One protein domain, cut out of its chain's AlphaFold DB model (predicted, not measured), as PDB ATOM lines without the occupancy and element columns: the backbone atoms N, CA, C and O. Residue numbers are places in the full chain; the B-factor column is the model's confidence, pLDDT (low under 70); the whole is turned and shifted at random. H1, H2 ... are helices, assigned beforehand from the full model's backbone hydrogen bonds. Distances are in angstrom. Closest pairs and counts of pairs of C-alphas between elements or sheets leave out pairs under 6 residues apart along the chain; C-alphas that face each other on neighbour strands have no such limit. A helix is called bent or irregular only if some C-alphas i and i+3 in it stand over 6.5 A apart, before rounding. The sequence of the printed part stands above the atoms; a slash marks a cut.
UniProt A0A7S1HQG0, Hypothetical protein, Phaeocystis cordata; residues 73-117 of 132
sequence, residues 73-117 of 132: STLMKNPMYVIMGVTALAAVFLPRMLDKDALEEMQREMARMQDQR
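What this domain is: This is residues 73 to 117 of the 132 residues of the protein "Hypothetical protein" of Phaeocystis cordata (UniProt A0A7S1HQG0). Two long helices, H2 and H3, meet near their linked ends as an open V, and the short helix H1 sits as a small hook at the far end of H2. Few contacts join the parts, and most of both long helices stands free, with no other part of the domain packed between the two arms of the V. The printed part has 45 residues with three named helices in the order H1, H2, H3 and no named strand, and its class is all helix. The whole is extended, with a radius of gyration of the C-alphas of 14.6 A, and flat, the C-alphas spanning 40 by 28 by 8 A along their three main axes.

How they stand to each other: The longest helix is H2, residues 79 to 97, which has a kink of 31 degrees near residue 91. It is not bent, and only just irregular: C-alphas 92 and 95 are 6.6 A apart, and its line is a rough one. H3, residues 100 to 117, is close to H2 but not clearly touching it, the closest C-alphas being those of Pro 95 and Leu 103, 7.2 A apart. The lines of H2 and H3 stand at a steep tilt of 50 degrees, and the two run opposite ways. H1, residues 73 to 77, and H2 only just touch, and only at the corner by their link, with 3 pairs of C-alphas within 8 A. The closest are those of Leu 75 and Tyr 81, 5.7 A apart, and H2 touches H1 with residues 81 to 82 alone. H1 and H3 are apart. In H1 and H3 every O i to N i+4 pair is within hydrogen-bond range, and in H2 13 of 15 are.

Where its parts are: H2 runs from C-alpha 79 at (193.987, 228.314, 220.197) to C-alpha 97 at (211.024, 225.305, 201.062), 25.8 A. H3 measures 25.7 A from C-alpha 100 to C-alpha 117, which is at (186.653, 210.499, 199.765). H1 begins at C-alpha 73, at (197.641, 238.820, 224.123), and measures 6.2 A to C-alpha 77.

The domain as a whole: The two C-alphas farthest apart are those of Ser 73 and Gln 116, 41.5 A. Residues 104 to 117, which belong to H3, stand free, and so do residues 86 to 93, which belong to H2. The links from H1 to H2, one residue, and from H2 to H3, two residues, are tight. The printed part has no cut. The mean pLDDT of the printed part is 84.4, and no printed residue is under 70.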
ATOM      1  N   SER A  73     197.685 239.834 223.062       75.00
ATOM      2  CA  SER A  73     197.641 238.820 224.123       75.00
ATOM      3  C   SER A  73     196.414 237.910 224.017       75.00
ATOM      4  O   SER A  73     196.501 236.749 224.414       75.00
ATOM      5  N   THR A  74     195.283 238.411 223.519       72.19
ATOM      6  CA  THR A  74     194.050 237.629 223.337       72.19
ATOM      7  C   THR A  74     194.156 236.716 222.120       72.19
ATOM      8  O   THR A  74     193.716 235.571 222.181       72.19
ATOM      9  N   LEU A  75     194.797 237.188 221.046       75.31
ATOM     10  CA  LEU A  75     195.074 236.378 219.859       75.31
ATOM     11  C   LEU A  75     195.969 235.181 220.197       75.31
ATOM     12  O   LEU A  75     195.683 234.070 219.769       75.31
ATOM     13  N   MET A  76     196.997 235.380 221.027       80.69
ATOM     14  CA  MET A  76     197.899 234.293 221.420       80.69
ATOM     15  C   MET A  76     197.277 233.308 222.427       80.69
ATOM     16  O   MET A  76     197.646 232.140 222.449       80.69
ATOM     17  N   LYS A  77     196.328 233.753 223.263       83.25
ATOM     18  CA  LYS A  77     195.657 232.905 224.271       83.25
ATOM     19  C   LYS A  77     194.516 232.057 223.712       83.25
ATOM     20  O   LYS A  77     194.082 231.125 224.383       83.25
ATOM     21  N   ASN A  78     194.006 232.380 222.526       85.31
ATOM     22  CA  ASN A  78     192.932 231.617 221.907       85.31
ATOM     23  C   ASN A  78     193.514 230.647 220.857       85.31
ATOM     24  O   ASN A  78     194.060 231.101 219.846       85.31
ATOM     25  N   PRO A  79     193.368 229.322 221.055       87.25
ATOM     26  CA  PRO A  79     193.987 228.314 220.197       87.25
ATOM     27  C   PRO A  79     193.530 228.407 218.739       87.25
ATOM     28  O   PRO A  79     194.303 228.090 217.840       87.25
ATOM     29  N   MET A  80     192.316 228.906 218.486       89.69
ATOM     30  CA  MET A  80     191.801 229.065 217.126       89.69
ATOM     31  C   MET A  80     192.623 230.063 216.307       89.69
ATOM     32  O   MET A  80     192.977 229.773 215.166       89.69
ATOM     33  N   TYR A  81     192.975 231.216 216.884       87.56
ATOM     34  CA  TYR A  81     193.763 232.226 216.171       87.56
ATOM     35  C   TYR A  81     195.217 231.788 215.981       87.56
ATOM     36  O   TYR A  81     195.805 232.070 214.938       87.56
ATOM     37  N   VAL A  82     195.781 231.055 216.945       91.25
ATOM     38  CA  VAL A  82     197.132 230.486 216.830       91.25
ATOM     39  C   VAL A  82     197.194 229.476 215.690       91.25
ATOM     40  O   VAL A  82     198.056 229.595 214.822       91.25
ATOM     41  N   ILE A  83     196.255 228.527 215.646       93.19
ATOM     42  CA  ILE A  83     196.188 227.527 214.573       93.19
ATOM     43  C   ILE A  83     196.033 228.219 213.219       93.19
ATOM     44  O   ILE A  83     196.781 227.906 212.297       93.19
ATOM     45  N   MET A  84     195.124 229.193 213.106       91.81
ATOM     46  CA  MET A  84     194.903 229.922 211.854       91.81
ATOM     47  C   MET A  84     196.147 230.706 211.398       91.81
ATOM     48  O   MET A  84     196.433 230.778 210.206       91.81
ATOM     49  N   GLY A  85     196.914 231.271 212.335       92.06
ATOM     50  CA  GLY A  85     198.176 231.947 212.034       92.06
ATOM     51  C   GLY A  85     199.265 230.981 211.562       92.06
ATOM     52  O   GLY A  85     199.926 231.240 210.557       92.06
ATOM     53  N   VAL A  86     199.427 229.846 212.247       93.31
ATOM     54  CA  VAL A  86     200.412 228.817 211.878       93.31
ATOM     55  C   VAL A  86     200.100 228.231 210.504       93.31
ATOM     56  O   VAL A  86     201.006 228.099 209.685       93.31
ATOM     57  N   THR A  87     198.834 227.925 210.211       92.00
ATOM     58  CA  THR A  87     198.440 227.384 208.904       92.00
ATOM     59  C   THR A  87     198.628 228.399 207.780       92.00
ATOM     60  O   THR A  87     199.126 228.029 206.719       92.00
ATOM     61  N   ALA A  88     198.317 229.679 208.006       93.88
ATOM     62  CA  ALA A  88     198.564 230.734 207.025       93.88
ATOM     63  C   ALA A  88     200.064 230.910 206.728       93.88
ATOM     64  O   ALA A  88     200.455 231.014 205.565       93.88
ATOM     65  N   LEU A  89     200.917 230.887 207.758       94.38
ATOM     66  CA  LEU A  89     202.372 230.925 207.580       94.38
ATOM     67  C   LEU A  89     202.866 229.693 206.815       94.38
ATOM     68  O   LEU A  89     203.598 229.826 205.836       94.38
ATOM     69  N   ALA A  90     202.424 228.500 207.209       91.56
ATOM     70  CA  ALA A  90     202.780 227.256 206.536       91.56
ATOM     71  C   ALA A  90     202.390 227.283 205.049       91.56
ATOM     72  O   ALA A  90     203.216 226.958 204.203       91.56
ATOM     73  N   ALA A  91     201.191 227.760 204.706       90.44
ATOM     74  CA  ALA A  91     200.736 227.867 203.320       90.44
ATOM     75  C   ALA A  91     201.609 228.798 202.455       90.44
ATOM     76  O   ALA A  91     201.749 228.565 201.256       90.44
ATOM     77  N   VAL A  92     202.218 229.834 203.043       91.44
ATOM     78  CA  VAL A  92     203.092 230.779 202.323       91.44
ATOM     79  C   VAL A  92     204.532 230.273 202.218       91.44
ATOM     80  O   VAL A  92     205.181 230.469 201.188       91.44
ATOM     81  N   PHE A  93     205.051 229.648 203.277       90.44
ATOM     82  CA  PHE A  93     206.467 229.287 203.372       90.44
ATOM     83  C   PHE A  93     206.770 227.846 202.948       90.44
ATOM     84  O   PHE A  93     207.806 227.631 202.320       90.44
ATOM     85  N   LEU A  94     205.881 226.877 203.202       88.31
ATOM     86  CA  LEU A  94     206.105 225.477 202.809       88.31
ATOM     87  C   LEU A  94     206.351 225.311 201.302       88.31
ATOM     88  O   LEU A  94     207.335 224.660 200.954       88.31
ATOM     89  N   PRO A  95     205.576 225.931 200.387       83.94
ATOM     90  CA  PRO A  95     205.814 225.769 198.952       83.94
ATOM     91  C   PRO A  95     207.150 226.349 198.479       83.94
ATOM     92  O   PRO A  95     207.610 226.019 197.394       83.94
ATOM     93  N   ARG A  96     207.756 227.253 199.261       83.88
ATOM     94  CA  ARG A  96     209.063 227.847 198.948       83.88
ATOM     95  C   ARG A  96     210.239 227.034 199.477       83.88
ATOM     96  O   ARG A  96     211.352 227.252 199.014       83.88
ATOM     97  N   MET A  97     210.002 226.161 200.453       80.94
ATOM     98  CA  MET A  97     211.024 225.305 201.062       80.94
ATOM     99  C   MET A  97     211.030 223.889 200.487       80.94
ATOM    100  O   MET A  97     212.044 223.208 200.584       80.94
ATOM    101  N   LEU A  98     209.910 223.439 199.921       84.12
ATOM    102  CA  LEU A  98     209.803 222.141 199.265       84.12
ATOM    103  C   LEU A  98     210.291 222.231 197.814       84.12
ATOM    104  O   LEU A  98     209.955 223.173 197.094       84.12
ATOM    105  N   ASP A  99     211.050 221.225 197.381       77.56
ATOM    106  CA  ASP A  99     211.432 221.065 195.980       77.56
ATOM    107  C   ASP A  99     210.203 220.757 195.111       77.56
ATOM    108  O   ASP A  99     209.207 220.195 195.578       77.56
ATOM    109  N   LYS A 100     210.272 221.114 193.823       75.75
ATOM    110  CA  LYS A 100     209.152 220.953 192.876       75.75
ATOM    111  C   LYS A 100     208.626 219.517 192.820       75.75
ATOM    112  O   LYS A 100     207.415 219.323 192.775       75.75
ATOM    113  N   ASP A 101     209.525 218.543 192.901       76.75
ATOM    114  CA  ASP A 101     209.184 217.123 192.829       76.75
ATOM    115  C   ASP A 101     208.398 216.660 194.069       76.75
ATOM    116  O   ASP A 101     207.398 215.955 193.945       76.75
ATOM    117  N   ALA A 102     208.774 217.140 195.259       79.44
ATOM    118  CA  ALA A 102     208.071 216.837 196.506       79.44
ATOM    119  C   ALA A 102     206.676 217.485 196.557       79.44
ATOM    120  O   ALA A 102     205.724 216.891 197.063       79.44
ATOM    121  N   LEU A 103     206.526 218.691 195.998       79.94
ATOM    122  CA  LEU A 103     205.225 219.348 195.838       79.94
ATOM    123  C   LEU A 103     204.309 218.586 194.874       79.94
ATOM    124  O   LEU A 103     203.121 218.436 195.162       79.94
ATOM    125  N   GLU A 104     204.837 218.103 193.749       81.94
ATOM    126  CA  GLU A 104     204.067 217.295 192.801       81.94
ATOM    127  C   GLU A 104     203.613 215.966 193.410       81.94
ATOM    128  O   GLU A 104     202.471 215.554 193.197       81.94
ATOM    129  N   GLU A 105     204.468 215.301 194.186       83.38
ATOM    130  CA  GLU A 105     204.117 214.053 194.867       83.38
ATOM    131  C   GLU A 105     203.002 214.277 195.899       83.38
ATOM    132  O   GLU A 105     201.984 213.583 195.869       83.38
ATOM    133  N   MET A 106     203.098 215.342 196.703       84.44
ATOM    134  CA  MET A 106     202.057 215.722 197.667       84.44
ATOM    135  C   MET A 106     200.723 216.068 196.987       84.44
ATOM    136  O   MET A 106     199.652 215.711 197.481       84.44
ATOM    137  N   GLN A 107     200.765 216.750 195.838       84.31
ATOM    138  CA  GLN A 107     199.568 217.049 195.045       84.31
ATOM    139  C   GLN A 107     198.922 215.776 194.489       84.31
ATOM    140  O   GLN A 107     197.696 215.645 194.532       84.31
ATOM    141  N   ARG A 108     199.723 214.815 194.011       85.81
ATOM    142  CA  ARG A 108     199.227 213.513 193.533       85.81
ATOM    143  C   ARG A 108     198.605 212.701 194.664       85.81
ATOM    144  O   ARG A 108     197.558 212.089 194.462       85.81
ATOM    145  N   GLU A 109     199.201 212.707 195.849       86.00
ATOM    146  CA  GLU A 109     198.647 212.034 197.026       86.00
ATOM    147  C   GLU A 109     197.343 212.680 197.505       86.00
ATOM    148  O   GLU A 109     196.366 211.973 197.755       86.00
ATOM    149  N   MET A 110     197.271 214.014 197.559       84.81
ATOM    150  CA  MET A 110     196.034 214.724 197.900       84.81
ATOM    151  C   MET A 110     194.917 214.464 196.886       84.81
ATOM    152  O   MET A 110     193.775 214.252 197.292       84.81
ATOM    153  N   ALA A 111     195.236 214.416 195.588       83.88
ATOM    154  CA  ALA A 111     194.272 214.064 194.547       83.88
ATOM    155  C   ALA A 111     193.726 212.639 194.739       83.88
ATOM    156  O   ALA A 111     192.517 212.431 194.662       83.88
ATOM    157  N   ARG A 112     194.586 211.669 195.079       83.94
ATOM    158  CA  ARG A 112     194.171 210.288 195.389       83.94
ATOM    159  C   ARG A 112     193.286 210.207 196.633       83.94
ATOM    160  O   ARG A 112     192.317 209.454 196.640       83.94
ATOM    161  N   MET A 113     193.591 210.978 197.676       81.88
ATOM    162  CA  MET A 113     192.766 211.034 198.890       81.88
ATOM    163  C   MET A 113     191.411 211.707 198.646       81.88
ATOM    164  O   MET A 113     190.405 211.302 199.229       81.88
ATOM    165  N   GLN A 114     191.369 212.735 197.796       81.31
ATOM    166  CA  GLN A 114     190.131 213.412 197.420       81.31
ATOM    167  C   GLN A 114     189.237 212.508 196.565       81.31
ATOM    168  O   GLN A 114     188.030 212.468 196.796       81.31
ATOM    169  N   ASP A 115     189.821 211.732 195.654       79.00
ATOM    170  CA  ASP A 115     189.106 210.744 194.842       79.00
ATOM    171  C   ASP A 115     188.530 209.604 195.705       79.00
ATOM    172  O   ASP A 115     187.348 209.282 195.607       79.00
ATOM    173  N   GLN A 116     189.305 209.094 196.673       74.38
ATOM    174  CA  GLN A 116     188.825 208.103 197.652       74.38
ATOM    175  C   GLN A 116     187.662 208.629 198.506       74.38
ATOM    176  O   GLN A 116     186.644 207.955 198.642       74.38
ATOM    177  N   ARG A 117     187.752 209.867 199.010       70.75
ATOM    178  CA  ARG A 117     186.653 210.499 199.765       70.75
ATOM    179  C   ARG A 117     185.408 210.770 198.921       70.75
ATOM    180  O   ARG A 117     184.314 210.847 199.474       70.75
TER     181      ARG A 117